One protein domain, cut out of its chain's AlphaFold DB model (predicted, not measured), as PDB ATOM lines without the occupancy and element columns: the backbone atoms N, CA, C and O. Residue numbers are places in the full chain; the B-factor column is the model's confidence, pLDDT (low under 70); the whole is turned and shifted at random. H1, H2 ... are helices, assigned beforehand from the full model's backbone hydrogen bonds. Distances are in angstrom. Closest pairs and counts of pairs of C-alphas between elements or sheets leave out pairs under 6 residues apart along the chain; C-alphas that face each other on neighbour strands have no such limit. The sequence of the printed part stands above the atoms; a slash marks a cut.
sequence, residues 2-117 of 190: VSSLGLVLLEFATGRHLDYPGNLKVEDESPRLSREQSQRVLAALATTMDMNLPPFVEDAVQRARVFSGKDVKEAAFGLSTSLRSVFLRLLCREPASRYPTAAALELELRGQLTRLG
ATOM      1  N   VAL A   2     316.375 299.444 418.993       55.97
ATOM      2  CA  VAL A   2     317.205 298.571 418.124       55.97
ATOM      3  C   VAL A   2     316.630 298.367 416.702       55.97
ATOM      4  O   VAL A   2     317.379 298.184 415.751       55.97
ATOM      5  N   SER A   3     315.305 298.466 416.536       72.44
ATOM      6  CA  SER A   3     314.630 298.249 415.241       72.44
ATOM      7  C   SER A   3     314.901 299.339 414.200       72.44
ATOM      8  O   SER A   3     315.112 299.021 413.039       72.44
ATOM      9  N   SER A   4     314.886 300.615 414.603       83.44
ATOM     10  CA  SER A   4     315.078 301.746 413.685       83.44
ATOM     11  C   SER A   4     316.534 301.872 413.246       83.44
ATOM     12  O   SER A   4     316.797 302.123 412.077       83.44
ATOM     13  N   LEU A   5     317.483 301.602 414.152       88.56
ATOM     14  CA  LEU A   5     318.902 301.524 413.803       88.56
ATOM     15  C   LEU A   5     319.158 300.454 412.731       88.56
ATOM     16  O   LEU A   5     319.929 300.687 411.809       88.56
ATOM     17  N   GLY A   6     318.497 299.296 412.826       90.50
ATOM     18  CA  GLY A   6     318.660 298.240 411.829       90.50
ATOM     19  C   GLY A   6     318.175 298.612 410.434       90.50
ATOM     20  O   GLY A   6     318.809 298.201 409.468       90.50
ATOM     21  N   LEU A   7     317.100 299.400 410.328       90.50
ATOM     22  CA  LEU A   7     316.604 299.895 409.040       90.50
ATOM     23  C   LEU A   7     317.614 300.853 408.404       90.50
ATOM     24  O   LEU A   7     317.991 300.662 407.255       90.50
ATOM     25  N   VAL A   8     318.124 301.799 409.192       91.94
ATOM     26  CA  VAL A   8     319.130 302.772 408.742       91.94
ATOM     27  C   VAL A   8     320.428 302.081 408.313       91.94
ATOM     28  O   VAL A   8     320.987 302.394 407.268       91.94
ATOM     29  N   LEU A   9     320.917 301.109 409.089       93.31
ATOM     30  CA  LEU A   9     322.128 300.364 408.726       93.31
ATOM     31  C   LEU A   9     321.944 299.534 407.452       93.31
ATOM     32  O   LEU A   9     322.891 299.393 406.682       93.31
ATOM     33  N   LEU A  10     320.749 298.978 407.237       93.06
ATOM     34  CA  LEU A  10     320.443 298.219 406.028       93.06
ATOM     35  C   LEU A  10     320.441 299.142 404.809       93.06
ATOM     36  O   LEU A  10     321.073 298.819 403.810       93.06
ATOM     37  N   GLU A  11     319.802 300.303 404.930       93.12
ATOM     38  CA  GLU A  11     319.781 301.325 403.888       93.12
ATOM     39  C   GLU A  11     321.191 301.800 403.533       93.12
ATOM     40  O   GLU A  11     321.534 301.846 402.357       93.12
ATOM     41  N   PHE A  12     322.052 302.057 404.521       92.62
ATOM     42  CA  PHE A  12     323.451 302.391 404.247       92.62
ATOM     43  C   PHE A  12     324.203 301.270 403.531       92.62
ATOM     44  O   PHE A  12     325.034 301.544 402.671       92.62
ATOM     45  N   ALA A  13     323.937 300.016 403.890       91.06
ATOM     46  CA  ALA A  13     324.651 298.879 403.325       91.06
ATOM     47  C   ALA A  13     324.201 298.535 401.898       91.06
ATOM     48  O   ALA A  13     324.981 297.948 401.152       91.06
ATOM     49  N   THR A  14     322.954 298.836 401.522       89.88
ATOM     50  CA  THR A  14     322.374 298.326 400.265       89.88
ATOM     51  C   THR A  14     321.684 299.374 399.401       89.88
ATOM     52  O   THR A  14     321.274 299.047 398.287       89.88
ATOM     53  N   GLY A  15     321.510 300.599 399.898       89.38
ATOM     54  CA  GLY A  15     320.680 301.633 399.278       89.38
ATOM     55  C   GLY A  15     319.179 301.327 399.316       89.38
ATOM     56  O   GLY A  15     318.403 302.011 398.655       89.38
ATOM     57  N   ARG A  16     318.749 300.287 400.049       88.31
ATOM     58  CA  ARG A  16     317.353 299.826 400.075       88.31
ATOM     59  C   ARG A  16     316.736 300.018 401.452       88.31
ATOM     60  O   ARG A  16     317.246 299.537 402.458       88.31
ATOM     61  N   HIS A  17     315.559 300.627 401.463       87.81
ATOM     62  CA  HIS A  17     314.720 300.792 402.644       87.81
ATOM     63  C   HIS A  17     313.532 299.815 402.609       87.81
ATOM     64  O   HIS A  17     312.792 299.794 401.625       87.81
ATOM     65  N   LEU A  18     313.318 299.030 403.678       86.00
ATOM     66  CA  LEU A  18     312.246 298.011 403.750       86.00
ATOM     67  C   LEU A  18     310.832 298.603 403.702       86.00
ATOM     68  O   LEU A  18     309.920 298.009 403.124       86.00
ATOM     69  N   ASP A  19     310.663 299.786 404.286       82.69
ATOM     70  CA  ASP A  19     309.376 300.485 404.275       82.69
ATOM     71  C   ASP A  19     309.038 301.086 402.899       82.69
ATOM     72  O   ASP A  19     307.884 301.419 402.649       82.69
ATOM     73  N   TYR A  20     310.009 301.179 401.980       79.31
ATOM     74  CA  TYR A  20     309.761 301.696 400.638       79.31
ATOM     75  C   TYR A  20     309.221 300.584 399.717       79.31
ATOM     76  O   TYR A  20     309.852 299.526 399.581       79.31
ATOM     77  N   PRO A  21     308.066 300.786 399.059       65.88
ATOM     78  CA  PRO A  21     307.433 299.755 398.242       65.88
ATOM     79  C   PRO A  21     308.270 299.367 397.017       65.88
ATOM     80  O   PRO A  21     308.353 298.182 396.706       65.88
ATOM     81  N   GLY A  22     308.961 300.325 396.387       67.94
ATOM     82  CA  GLY A  22     309.734 300.092 395.159       67.94
ATOM     83  C   GLY A  22     311.042 299.309 395.330       67.94
ATOM     84  O   GLY A  22     311.667 298.968 394.332       67.94
ATOM     85  N   ASN A  23     311.466 299.010 396.564       66.00
ATOM     86  CA  ASN A  23     312.743 298.329 396.835       66.00
ATOM     87  C   ASN A  23     312.636 296.801 396.938       66.00
ATOM     88  O   ASN A  23     313.664 296.122 396.967       66.00
ATOM     89  N   LEU A  24     311.421 296.256 397.025       62.59
ATOM     90  CA  LEU A  24     311.186 294.813 397.020       62.59
ATOM     91  C   LEU A  24     310.501 294.437 395.714       62.59
ATOM     92  O   LEU A  24     309.676 295.198 395.206       62.59
ATOM     93  N   LYS A  25     310.825 293.258 395.180       59.25
ATOM     94  CA  LYS A  25     310.100 292.733 394.026       59.25
ATOM     95  C   LYS A  25     308.634 292.591 394.427       59.25
ATOM     96  O   LYS A  25     308.319 291.953 395.429       59.25
ATOM     97  N   VAL A  26     307.747 293.210 393.657       49.69
ATOM     98  CA  VAL A  26     306.315 292.930 393.735       49.69
ATOM     99  C   VAL A  26     306.141 291.550 393.112       49.69
ATOM    100  O   VAL A  26     305.943 291.424 391.911       49.69
ATOM    101  N   GLU A  27     306.331 290.488 393.894       49.81
ATOM    102  CA  GLU A  27     305.727 289.217 393.510       49.81
ATOM    103  C   GLU A  27     304.207 289.458 393.534       49.81
ATOM    104  O   GLU A  27     303.658 289.850 394.565       49.81
ATOM    105  N   ASP A  28     303.542 289.272 392.387       43.06
ATOM    106  CA  ASP A  28     302.083 289.409 392.187       43.06
ATOM    107  C   ASP A  28     301.246 288.544 393.150       43.06
ATOM    108  O   ASP A  28     300.024 288.671 393.258       43.06
ATOM    109  N   GLU A  29     301.900 287.691 393.928       44.12
ATOM    110  CA  GLU A  29     301.340 287.079 395.114       44.12
ATOM    111  C   GLU A  29     301.367 288.073 396.274       44.12
ATOM    112  O   GLU A  29     302.140 287.918 397.213       44.12
ATOM    113  N   SER A  30     300.497 289.089 396.248       46.66
ATOM    114  CA  SER A  30     300.174 289.832 397.471       46.66
ATOM    115  C   SER A  30     299.755 288.808 398.530       46.66
ATOM    116  O   SER A  30     298.661 288.238 398.412       46.66
ATOM    117  N   PRO A  31     300.586 288.507 399.547       55.91
ATOM    118  CA  PRO A  31     300.223 287.483 400.502       55.91
ATOM    119  C   PRO A  31     299.016 288.035 401.243       55.91
ATOM    120  O   PRO A  31     299.086 289.107 401.852       55.91
ATOM    121  N   ARG A  32     297.880 287.333 401.157       66.06
ATOM    122  CA  ARG A  32     296.717 287.660 401.984       66.06
ATOM    123  C   ARG A  32     297.220 287.725 403.418       66.06
ATOM    124  O   ARG A  32     297.674 286.713 403.953       66.06
ATOM    125  N   LEU A  33     297.194 288.925 403.996       73.62
ATOM    126  CA  LEU A  33     297.678 289.153 405.348       73.62
ATOM    127  C   LEU A  33     297.005 288.149 406.279       73.62
ATOM    128  O   LEU A  33     295.788 287.940 406.217       73.62
ATOM    129  N   SER A  34     297.789 287.526 407.155       82.12
ATOM    130  CA  SER A  34     297.205 286.731 408.225       82.12
ATOM    131  C   SER A  34     296.295 287.624 409.071       82.12
ATOM    132  O   SER A  34     296.503 288.836 409.169       82.12
ATOM    133  N   ARG A  35     295.295 287.037 409.737       83.12
ATOM    134  CA  ARG A  35     294.381 287.791 410.615       83.12
ATOM    135  C   ARG A  35     295.136 288.655 411.631       83.12
ATOM    136  O   ARG A  35     294.733 289.779 411.911       83.12
ATOM    137  N   GLU A  36     296.247 288.136 412.144       83.88
ATOM    138  CA  GLU A  36     297.108 288.842 413.085       83.88
ATOM    139  C   GLU A  36     297.850 290.018 412.429       83.88
ATOM    140  O   GLU A  36     297.913 291.105 413.003       83.88
ATOM    141  N   GLN A  37     298.371 289.841 411.210       81.31
ATOM    142  CA  GLN A  37     298.991 290.927 410.446       81.31
ATOM    143  C   GLN A  37     297.974 292.026 410.121       81.31
ATOM    144  O   GLN A  37     298.266 293.196 410.363       81.31
ATOM    145  N   SER A  38     296.770 291.663 409.669       81.50
ATOM    146  CA  SER A  38     295.686 292.618 409.404       81.50
ATOM    147  C   SER A  38     295.321 293.418 410.651       81.50
ATOM    148  O   SER A  38     295.210 294.638 410.589       81.50
ATOM    149  N   GLN A  39     295.197 292.763 411.808       84.75
ATOM    150  CA  GLN A  39     294.872 293.449 413.058       84.75
ATOM    151  C   GLN A  39     295.979 294.422 413.492       84.75
ATOM    152  O   GLN A  39     295.679 295.515 413.968       84.75
ATOM    153  N   ARG A  40     297.254 294.070 413.288       81.81
ATOM    154  CA  ARG A  40     298.391 294.963 413.570       81.81
ATOM    155  C   ARG A  40     298.433 296.172 412.635       81.81
ATOM    156  O   ARG A  40     298.742 297.265 413.100       81.81
ATOM    157  N   VAL A  41     298.143 295.980 411.346       84.31
ATOM    158  CA  VAL A  41     298.067 297.076 410.366       84.31
ATOM    159  C   VAL A  41     296.920 298.016 410.727       84.31
ATOM    160  O   VAL A  41     297.156 299.208 410.881       84.31
ATOM    161  N   LEU A  42     295.718 297.483 410.969       84.44
ATOM    162  CA  LEU A  42     294.557 298.281 411.372       84.44
ATOM    163  C   LEU A  42     294.812 299.065 412.662       84.44
ATOM    164  O   LEU A  42     294.492 300.247 412.727       84.44
ATOM    165  N   ALA A  43     295.430 298.442 413.670       85.25
ATOM    166  CA  ALA A  43     295.787 299.132 414.907       85.25
ATOM    167  C   ALA A  43     296.782 300.280 414.669       85.25
ATOM    168  O   ALA A  43     296.667 301.323 415.301       85.25
ATOM    169  N   ALA A  44     297.744 300.110 413.756       82.94
ATOM    170  CA  ALA A  44     298.698 301.161 413.414       82.94
ATOM    171  C   ALA A  44     298.044 302.300 412.617       82.94
ATOM    172  O   ALA A  44     298.266 303.462 412.944       82.94
ATOM    173  N   LEU A  45     297.195 301.986 411.637       83.44
ATOM    174  CA  LEU A  45     296.465 302.996 410.864       83.44
ATOM    175  C   LEU A  45     295.478 303.780 411.740       83.44
ATOM    176  O   LEU A  45     295.354 304.992 411.601       83.44
ATOM    177  N   ALA A  46     294.844 303.126 412.717       85.62
ATOM    178  CA  ALA A  46     293.991 303.804 413.690       85.62
ATOM    179  C   ALA A  46     294.760 304.851 414.517       85.62
ATOM    180  O   ALA A  46     294.201 305.888 414.855       85.62
ATOM    181  N   THR A  47     296.049 304.625 414.810       83.44
ATOM    182  CA  THR A  47     296.880 305.621 415.519       83.44
ATOM    183  C   THR A  47     297.280 306.820 414.663       83.44
ATOM    184  O   THR A  47     297.727 307.826 415.207       83.44
ATOM    185  N   THR A  48     297.121 306.729 413.342       81.06
ATOM    186  CA  THR A  48     297.493 307.779 412.389       81.06
ATOM    187  C   THR A  48     296.289 308.441 411.721       81.06
ATOM    188  O   THR A  48     296.477 309.380 410.962       81.06
ATOM    189  N   MET A  49     295.065 307.990 412.006       79.81
ATOM    190  CA  MET A  49     293.845 308.384 411.288       79.81
ATOM    191  C   MET A  49     293.500 309.878 411.421       79.81
ATOM    192  O   MET A  49     292.983 310.473 410.481       79.81
ATOM    193  N   ASP A  50     293.836 310.494 412.557       83.38
ATOM    194  CA  ASP A  50     293.635 311.933 412.801       83.38
ATOM    195  C   ASP A  50     294.844 312.786 412.383       83.38
ATOM    196  O   ASP A  50     294.837 314.016 412.495       83.38
ATOM    197  N   MET A  51     295.913 312.144 411.916       81.19
ATOM    198  CA  MET A  51     297.076 312.825 411.377       81.19
ATOM    199  C   MET A  51     296.844 312.977 409.876       81.19
ATOM    200  O   MET A  51     296.690 311.989 409.170       81.19
ATOM    201  N   ASN A  52     296.803 314.212 409.375       81.75
ATOM    202  CA  ASN A  52     296.673 314.496 407.943       81.75
ATOM    203  C   ASN A  52     297.972 314.107 407.205       81.75
ATOM    204  O   ASN A  52     298.774 314.968 406.837       81.75
ATOM    205  N   LEU A  53     298.233 312.803 407.104       82.56
ATOM    206  CA  LEU A  53     299.465 312.239 406.575       82.56
ATOM    207  C   LEU A  53     299.362 312.060 405.059       82.56
ATOM    208  O   LEU A  53     298.305 311.705 404.538       82.56
ATOM    209  N   PRO A  54     300.469 312.264 404.332       84.19
ATOM    210  CA  PRO A  54     300.531 311.904 402.926       84.19
ATOM    211  C   PRO A  54     300.287 310.397 402.706       84.19
ATOM    212  O   PRO A  54     300.755 309.595 403.518       84.19
ATOM    213  N   PRO A  55     299.690 309.987 401.568       79.00
ATOM    214  CA  PRO A  55     299.399 308.578 401.274       79.00
ATOM    215  C   PRO A  55     300.609 307.635 401.379       79.00
ATOM    216  O   PRO A  55     300.485 306.522 401.878       79.00
ATOM    217  N   PHE A  56     301.811 308.095 401.004       80.12
ATOM    218  CA  PHE A  56     303.026 307.272 401.083       80.12
ATOM    219  C   PHE A  56     303.383 306.843 402.518       80.12
ATOM    220  O   PHE A  56     304.117 305.874 402.716       80.12
ATOM    221  N   VAL A  57     302.896 307.568 403.531       81.81
ATOM    222  CA  VAL A  57     303.134 307.231 404.938       81.81
ATOM    223  C   VAL A  57     302.285 306.033 405.352       81.81
ATOM    224  O   VAL A  57     302.764 305.199 406.115       81.81
ATOM    225  N   GLU A  58     301.066 305.901 404.829       80.88
ATOM    226  CA  GLU A  58     300.217 304.731 405.085       80.88
ATOM    227  C   GLU A  58     300.852 303.463 404.511       80.88
ATOM    228  O   GLU A  58     300.955 302.456 405.219       80.88
ATOM    229  N   ASP A  59     301.384 303.546 403.287       81.12
ATOM    230  CA  ASP A  59     302.133 302.456 402.651       81.12
ATOM    231  C   ASP A  59     303.357 302.059 403.488       81.12
ATOM    232  O   ASP A  59     303.572 300.877 403.775       81.12
ATOM    233  N   ALA A  60     304.135 303.045 403.945       81.56
ATOM    234  CA  ALA A  60     305.300 302.811 404.792       81.56
ATOM    235  C   ALA A  60     304.915 302.168 406.135       81.56
ATOM    236  O   ALA A  60     305.547 301.204 406.570       81.56
ATOM    237  N   VAL A  61     303.841 302.642 406.780       81.88
ATOM    238  CA  VAL A  61     303.318 302.064 408.027       81.88
ATOM    239  C   VAL A  61     302.870 300.625 407.800       81.88
ATOM    240  O   VAL A  61     303.229 299.739 408.580       81.88
ATOM    241  N   GLN A  62     302.123 300.354 406.733       80.56
ATOM    242  CA  GLN A  62     301.693 299.003 406.396       80.56
ATOM    243  C   GLN A  62     302.899 298.080 406.188       80.56
ATOM    244  O   GLN A  62     302.953 296.993 406.772       80.56
ATOM    245  N   ARG A  63     303.906 298.521 405.429       82.25
ATOM    246  CA  ARG A  63     305.133 297.752 405.164       82.25
ATOM    247  C   ARG A  63     305.922 297.479 406.437       82.25
ATOM    248  O   ARG A  63     306.208 296.310 406.718       82.25
ATOM    249  N   ALA A  64     306.135 298.491 407.273       82.94
ATOM    250  CA  ALA A  64     306.779 298.356 408.580       82.94
ATOM    251  C   ALA A  64     306.074 297.316 409.474       82.94
ATOM    252  O   ALA A  64     306.702 296.633 410.289       82.94
ATOM    253  N   ARG A  65     304.750 297.151 409.323       83.38
ATOM    254  CA  ARG A  65     303.948 296.167 410.068       83.38
ATOM    255  C   ARG A  65     303.899 294.787 409.435       83.38
ATOM    256  O   ARG A  65     303.577 293.826 410.145       83.38
ATOM    257  N   VAL A  66     304.290 294.614 408.173       81.62
ATOM    258  CA  VAL A  66     304.111 293.348 407.432       81.62
ATOM    259  C   VAL A  66     305.418 292.689 406.970       81.62
ATOM    260  O   VAL A  66     305.432 291.459 406.930       81.62
ATOM    261  N   PHE A  67     306.528 293.427 406.812       84.62
ATOM    262  CA  PHE A  67     307.790 292.840 406.335       84.62
ATOM    263  C   PHE A  67     308.245 291.611 407.145       84.62
ATOM    264  O   PHE A  67     308.157 291.553 408.378       84.62
ATOM    265  N   SER A  68     308.747 290.615 406.438       85.31
ATOM    266  CA  SER A  68     309.127 289.293 406.909       85.31
ATOM    267  C   SER A  68     310.644 289.101 406.886       85.31
ATOM    268  O   SER A  68     311.400 289.908 406.350       85.31
ATOM    269  N   GLY A  69     311.115 287.978 407.434       87.88
ATOM    270  CA  GLY A  69     312.519 287.594 407.287       87.88
ATOM    271  C   GLY A  69     312.930 287.319 405.831       87.88
ATOM    272  O   GLY A  69     314.118 287.405 405.536       87.88
ATOM    273  N   LYS A  70     311.985 286.999 404.929       88.06
ATOM    274  CA  LYS A  70     312.247 286.876 403.481       88.06
ATOM    275  C   LYS A  70     312.602 288.251 402.912       88.06
ATOM    276  O   LYS A  70     313.669 288.401 402.334       88.06
ATOM    277  N   ASP A  71     311.794 289.256 403.230       88.25
ATOM    278  CA  ASP A  71     311.990 290.639 402.781       88.25
ATOM    279  C   ASP A  71     313.329 291.209 403.269       88.25
ATOM    280  O   ASP A  71     314.057 291.845 402.512       88.25
ATOM    281  N   VAL A  72     313.717 290.906 404.515       90.88
ATOM    282  CA  VAL A  72     315.041 291.280 405.043       90.88
ATOM    283  C   VAL A  72     316.171 290.596 404.262       90.88
ATOM    284  O   VAL A  72     317.182 291.233 403.979       90.88
ATOM    285  N   LYS A  73     316.029 289.314 403.892       90.88
ATOM    286  CA  LYS A  73     317.042 288.600 403.087       90.88
ATOM    287  C   LYS A  73     317.179 289.190 401.692       90.88
ATOM    288  O   LYS A  73     318.299 289.282 401.198       90.88
ATOM    289  N   GLU A  74     316.062 289.555 401.074       89.56
ATOM    290  CA  GLU A  74     316.035 290.171 399.749       89.56
ATOM    291  C   GLU A  74     316.638 291.572 399.771       89.56
ATOM    292  O   GLU A  74     317.485 291.889 398.939       89.56
ATOM    293  N   ALA A  75     316.276 292.394 400.757       89.81
ATOM    294  CA  ALA A  75     316.847 293.726 400.909       89.81
ATOM    295  C   ALA A  75     318.346 293.689 401.237       89.81
ATOM    296  O   ALA A  75     319.078 294.587 400.834       89.81
ATOM    297  N   ALA A  76     318.804 292.642 401.929       91.88
ATOM    298  CA  ALA A  76     320.210 292.391 402.237       91.88
ATOM    299  C   ALA A  76     320.943 291.588 401.140       91.88
ATOM    300  O   ALA A  76     322.049 291.086 401.371       91.88
ATOM    301  N   PHE A  77     320.339 291.410 399.960       89.06
ATOM    302  CA  PHE A  77     320.992 290.765 398.823       89.06
ATOM    303  C   PHE A  77     322.233 291.559 398.385       89.06
ATOM    304  O   PHE A  77     322.224 292.786 398.384       89.06
ATOM    305  N   GLY A  78     323.303 290.849 398.019       87.06
ATOM    306  CA  GLY A  78     324.617 291.433 397.716       87.06
ATOM    307  C   GLY A  78     325.547 291.541 398.929       87.06
ATOM    308  O   GLY A  78     326.756 291.637 398.763       87.06
ATOM    309  N   LEU A  79     325.022 291.433 400.156       91.06
ATOM    310  CA  LEU A  79     325.853 291.413 401.358       91.06
ATOM    311  C   LEU A  79     326.416 290.018 401.657       91.06
ATOM    312  O   LEU A  79     325.797 288.985 401.368       91.06
ATOM    313  N   SER A  80     327.563 289.987 402.340       90.31
ATOM    314  CA  SER A  80     328.166 288.746 402.830       90.31
ATOM    315  C   SER A  80     327.205 287.975 403.744       90.31
ATOM    316  O   SER A  80     326.357 288.546 404.436       90.31
ATOM    317  N   THR A  81     327.328 286.647 403.787       91.31
ATOM    318  CA  THR A  81     326.460 285.799 404.624       91.31
ATOM    319  C   THR A  81     326.507 286.192 406.104       91.31
ATOM    320  O   THR A  81     325.462 286.216 406.751       91.31
ATOM    321  N   SER A  82     327.682 286.568 406.619       91.50
ATOM    322  CA  SER A  82     327.845 287.026 408.004       91.50
ATOM    323  C   SER A  82     327.137 288.351 408.286       91.50
ATOM    324  O   SER A  82     326.564 288.523 409.361       91.50
ATOM    325  N   LEU A  83     327.122 289.279 407.330       92.25
ATOM    326  CA  LEU A  83     326.432 290.553 407.509       92.25
ATOM    327  C   LEU A  83     324.911 290.389 407.347       92.25
ATOM    328  O   LEU A  83     324.134 290.943 408.125       92.25
ATOM    329  N   ARG A  84     324.465 289.525 406.424       94.38
ATOM    330  CA  ARG A  84     323.044 289.154 406.290       94.38
ATOM    331  C   ARG A  84     322.478 288.537 407.568       94.38
ATOM    332  O   ARG A  84     321.349 288.854 407.940       94.38
ATOM    333  N   SER A  85     323.236 287.688 408.268       93.81
ATOM    334  CA  SER A  85     322.781 287.123 409.547       93.81
ATOM    335  C   SER A  85     322.609 288.181 410.638       93.81
ATOM    336  O   SER A  85     321.663 288.082 411.421       93.81
ATOM    337  N   VAL A  86     323.454 289.221 410.652       94.69
ATOM    338  CA  VAL A  86     323.301 290.361 411.573       94.69
ATOM    339  C   VAL A  86     321.984 291.081 411.300       94.69
ATOM    340  O   VAL A  86     321.201 291.280 412.228       94.69
ATOM    341  N   PHE A  87     321.689 291.407 410.037       94.38
ATOM    342  CA  PHE A  87     320.439 292.081 409.667       94.38
ATOM    343  C   PHE A  87     319.198 291.251 409.986       94.38
ATOM    344  O   PHE A  87     318.238 291.777 410.548       94.38
ATOM    345  N   LEU A  88     319.234 289.945 409.717       94.06
ATOM    346  CA  LEU A  88     318.154 289.023 410.074       94.06
ATOM    347  C   LEU A  88     317.849 289.016 411.574       94.06
ATOM    348  O   LEU A  88     316.682 288.969 411.966       94.06
ATOM    349  N   ARG A  89     318.883 289.075 412.416       94.69
ATOM    350  CA  ARG A  89     318.725 289.130 413.871       94.69
ATOM    351  C   ARG A  89     318.271 290.509 414.343       94.69
ATOM    352  O   ARG A  89     317.387 290.611 415.190       94.69
ATOM    353  N   LEU A  90     318.850 291.570 413.789       93.12
ATOM    354  CA  LEU A  90     318.574 292.956 414.161       93.12
ATOM    355  C   LEU A  90     317.134 293.373 413.830       93.12
ATOM    356  O   LEU A  90     316.480 294.043 414.632       93.12
ATOM    357  N   LEU A  91     316.635 292.917 412.679       91.94
ATOM    358  CA  LEU A  91     315.298 293.194 412.149       91.94
ATOM    359  C   LEU A  91     314.305 292.049 412.406       91.94
ATOM    360  O   LEU A  91     313.219 292.017 411.827       91.94
ATOM    361  N   CYS A  92     314.643 291.113 413.298       90.38
ATOM    362  CA  CYS A  92     313.716 290.067 413.710       90.38
ATOM    363  C   CYS A  92     312.500 290.681 414.416       90.38
ATOM    364  O   CYS A  92     312.641 291.539 415.286       90.38
ATOM    365  N   ARG A  93     311.285 290.235 414.082       85.56
ATOM    366  CA  ARG A  93     310.063 290.769 414.705       85.56
ATOM    367  C   ARG A  93     310.003 290.503 416.198       85.56
ATOM    368  O   ARG A  93     309.634 291.409 416.940       85.56
ATOM    369  N   GLU A  94     310.390 289.307 416.618       88.06
ATOM    370  CA  GLU A  94     310.381 288.896 418.018       88.06
ATOM    371  C   GLU A  94     311.472 289.657 418.788       88.06
ATOM    372  O   GLU A  94     312.657 289.437 418.516       88.06
ATOM    373  N   PRO A  95     311.130 290.572 419.718       87.25
ATOM    374  CA  PRO A  95     312.127 291.356 420.445       87.25
ATOM    375  C   PRO A  95     313.129 290.488 421.208       87.25
ATOM    376  O   PRO A  95     314.309 290.831 421.244       87.25
ATOM    377  N   ALA A  96     312.686 289.349 421.751       89.94
ATOM    378  CA  ALA A  96     313.547 288.420 422.480       89.94
ATOM    379  C   ALA A  96     314.621 287.761 421.594       89.94
ATOM    380  O   ALA A  96     315.669 287.353 422.091       89.94
ATOM    381  N   SER A  97     314.392 287.675 420.281       91.31
ATOM    382  CA  SER A  97     315.348 287.109 419.322       91.31
ATOM    383  C   SER A  97     316.364 288.131 418.797       91.31
ATOM    384  O   SER A  97     317.331 287.747 418.136       91.31
ATOM    385  N   ARG A  98     316.175 289.429 419.079       93.00
ATOM    386  CA  ARG A  98     317.074 290.501 418.623       93.00
ATOM    387  C   ARG A  98     318.337 290.589 419.478       93.00
ATOM    388  O   ARG A  98     318.527 289.868 420.458       93.00
ATOM    389  N   TYR A  99     319.216 291.517 419.111       93.19
ATOM    390  CA  TYR A  99     320.279 291.956 420.006       93.19
ATOM    391  C   TYR A  99     319.673 292.633 421.241       93.19
ATOM    392  O   TYR A  99     318.894 293.578 421.084       93.19
ATOM    393  N   PRO A 100     320.037 292.195 422.459       90.62
ATOM    394  CA  PRO A 100     319.485 292.768 423.684       90.62
ATOM    395  C   PRO A 100     319.940 294.218 423.891       90.62
ATOM    396  O   PRO A 100     319.219 295.018 424.481       90.62
ATOM    397  N   THR A 101     321.128 294.572 423.394       91.62
ATOM    398  CA  THR A 101     321.724 295.905 423.526       91.62
ATOM    399  C   THR A 101     322.499 296.289 422.267       91.62
ATOM    400  O   THR A 101     322.928 295.427 421.496       91.62
ATOM    401  N   ALA A 102     322.730 297.591 422.081       90.62
ATOM    402  CA  ALA A 102     323.619 298.088 421.030       90.62
ATOM    403  C   ALA A 102     325.065 297.587 421.213       90.62
ATOM    404  O   ALA A 102     325.719 297.256 420.232       90.62
ATOM    405  N   ALA A 103     325.529 297.435 422.459       94.38
ATOM    406  CA  ALA A 103     326.850 296.880 422.757       94.38
ATOM    407  C   ALA A 103     327.001 295.422 422.283       94.38
ATOM    408  O   ALA A 103     328.066 295.031 421.813       94.38
ATOM    409  N   ALA A 104     325.935 294.615 422.354       94.69
ATOM    410  CA  ALA A 104     325.954 293.249 421.827       94.69
ATOM    411  C   ALA A 104     326.073 293.221 420.291       94.69
ATOM    412  O   ALA A 104     326.785 292.376 419.752       94.69
ATOM    413  N   LEU A 105     325.407 294.153 419.598       94.81
ATOM    414  CA  LEU A 105     325.558 294.335 418.151       94.81
ATOM    415  C   LEU A 105     326.981 294.789 417.801       94.81
ATOM    416  O   LEU A 105     327.610 294.212 416.919       94.81
ATOM    417  N   GLU A 106     327.500 295.796 418.507       95.38
ATOM    418  CA  GLU A 106     328.856 296.308 418.304       95.38
ATOM    419  C   GLU A 106     329.902 295.201 418.466       95.38
ATOM    420  O   GLU A 106     330.789 295.067 417.625       95.38
ATOM    421  N   LEU A 107     329.782 294.379 419.513       96.62
ATOM    422  CA  LEU A 107     330.689 293.262 419.755       96.62
ATOM    423  C   LEU A 107     330.701 292.274 418.580       96.62
ATOM    424  O   LEU A 107     331.770 291.826 418.164       96.62
ATOM    425  N   GLU A 108     329.531 291.951 418.024       95.00
ATOM    426  CA  GLU A 108     329.446 291.055 416.872       95.00
ATOM    427  C   GLU A 108     330.061 291.680 415.612       95.00
ATOM    428  O   GLU A 108     330.844 291.015 414.931       95.00
ATOM    429  N   LEU A 109     329.777 292.957 415.338       94.06
ATOM    430  CA  LEU A 109     330.348 293.689 414.201       94.06
ATOM    431  C   LEU A 109     331.874 293.812 414.309       94.06
ATOM    432  O   LEU A 109     332.585 293.511 413.352       94.06
ATOM    433  N   ARG A 110     332.404 294.165 415.487       94.00
ATOM    434  CA  ARG A 110     333.855 294.188 415.739       94.00
ATOM    435  C   ARG A 110     334.472 292.808 415.559       94.00
ATOM    436  O   ARG A 110     335.518 292.688 414.935       94.00
ATOM    437  N   GLY A 111     333.811 291.761 416.051       93.50
ATOM    438  CA  GLY A 111     334.253 290.386 415.845       93.50
ATOM    439  C   GLY A 111     334.309 289.997 414.365       93.50
ATOM    440  O   GLY A 111     335.212 289.263 413.970       93.50
ATOM    441  N   GLN A 112     333.375 290.486 413.542       91.50
ATOM    442  CA  GLN A 112     333.420 290.306 412.087       91.50
ATOM    443  C   GLN A 112     334.604 291.045 411.460       91.50
ATOM    444  O   GLN A 112     335.352 290.425 410.710       91.50
ATOM    445  N   LEU A 113     334.831 292.310 411.821       90.31
ATOM    446  CA  LEU A 113     335.972 293.090 411.328       90.31
ATOM    447  C   LEU A 113     337.313 292.429 411.673       90.31
ATOM    448  O   LEU A 113     338.161 292.273 410.803       90.31
ATOM    449  N   THR A 114     337.482 291.938 412.904       91.88
ATOM    450  CA  THR A 114     338.704 291.218 413.301       91.88
ATOM    451  C   THR A 114     338.947 289.967 412.451       91.88
ATOM    452  O   THR A 114     340.097 289.635 412.181       91.88
ATOM    453  N   ARG A 115     337.887 289.270 412.013       90.31
ATOM    454  CA  ARG A 115     338.008 288.093 411.135       90.31
ATOM    455  C   ARG A 115     338.351 288.449 409.691       90.31
ATOM    456  O   ARG A 115     339.007 287.648 409.037       90.31
ATOM    457  N   LEU A 116     337.894 289.603 409.206       87.00
ATOM    458  CA  LEU A 116     338.235 290.105 407.871       87.00
ATOM    459  C   LEU A 116     339.685 290.604 407.805       87.00
ATOM    460  O   LEU A 116     340.288 290.580 406.738       87.00
ATOM    461  N   GLY A 117     340.257 290.981 408.950       88.25
ATOM    462  CA  GLY A 117     341.609 291.517 409.031       88.25
ATOM    463  C   GLY A 117     341.648 293.028 408.780       88.25
ATOM    464  O   GLY A 117     340.604 293.678 408.686       88.25
TER     465      GLY A 117
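AT A GLANCE: This is residues 2 to 117 of the 190 residues of an uncharacterized protein of Corallococcus sp. CA047B (UniProt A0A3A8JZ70). You are looking at two helical lobes set end to end: H6 and H5 run side by side in one lobe, with H1 and H4 packed on H5, and the hairpin of H2 and H3 makes the other. The long link of residues 15 to 34 and the tight link from H3 to H4 join the lobes. The printed part has 116 residues with six named helices, H1 to H6 in order, and no named strand; its class is all helix. It is only just compact, close to loose, with a radius of gyration of the C-alphas of 15.7 A, and elongated, spanning 50 by 30 by 26 A.

IN THESE COORDINATES: Find C-alpha 102 at (323.619, 298.088, 421.030); from there H6, the longest helix by residues, holds residues 102 to 116 and runs 21.2 A to C-alpha 116 at (338.235, 290.105, 407.871). H5 holds residues 81 to 90 and H4 residues 69 to 75. H1 starts at C-alpha 2, (317.205, 298.571, 418.124), and runs 18.6 A to residue 14. H2 takes residues 35 to 48 over 20.3 A, and H3 residues 55 to 66 over 17.1 A.

HOW THE PARTS SIT: Start from H6: it is close to H5 but not clearly touching, the closest C-alphas, of Ser 82 and Gln 112, being 7.6 A apart, at a shallow tilt of 1 degree, opposite ways. H5 touches H1, closest at the C-alphas of Gly 6 and Leu 90, 5.8 A. H5 also touches H4, closest at the C-alphas of Val 72 and Leu 88, 6.3 A, at a steep tilt of 55 degrees. The hairpin H2 and H3 touches closest at the C-alphas of Val 41 and Gln 62, 5.7 A; its tilt of 37 degrees is only just steep. H3 and H5 are apart. In H1 to H6 every O i to N i+4 pair is within hydrogen-bond range.

THE WHOLE: The C-alphas of Asp 50 and Gly 117 are farthest apart, 52.3 A. The printed part has no cut; the links H1 to H2 and H5 to H6 are long. Residues 50 to 55 stand free. Look for pLDDT under 70 at residue 2 and residues 21 to 32.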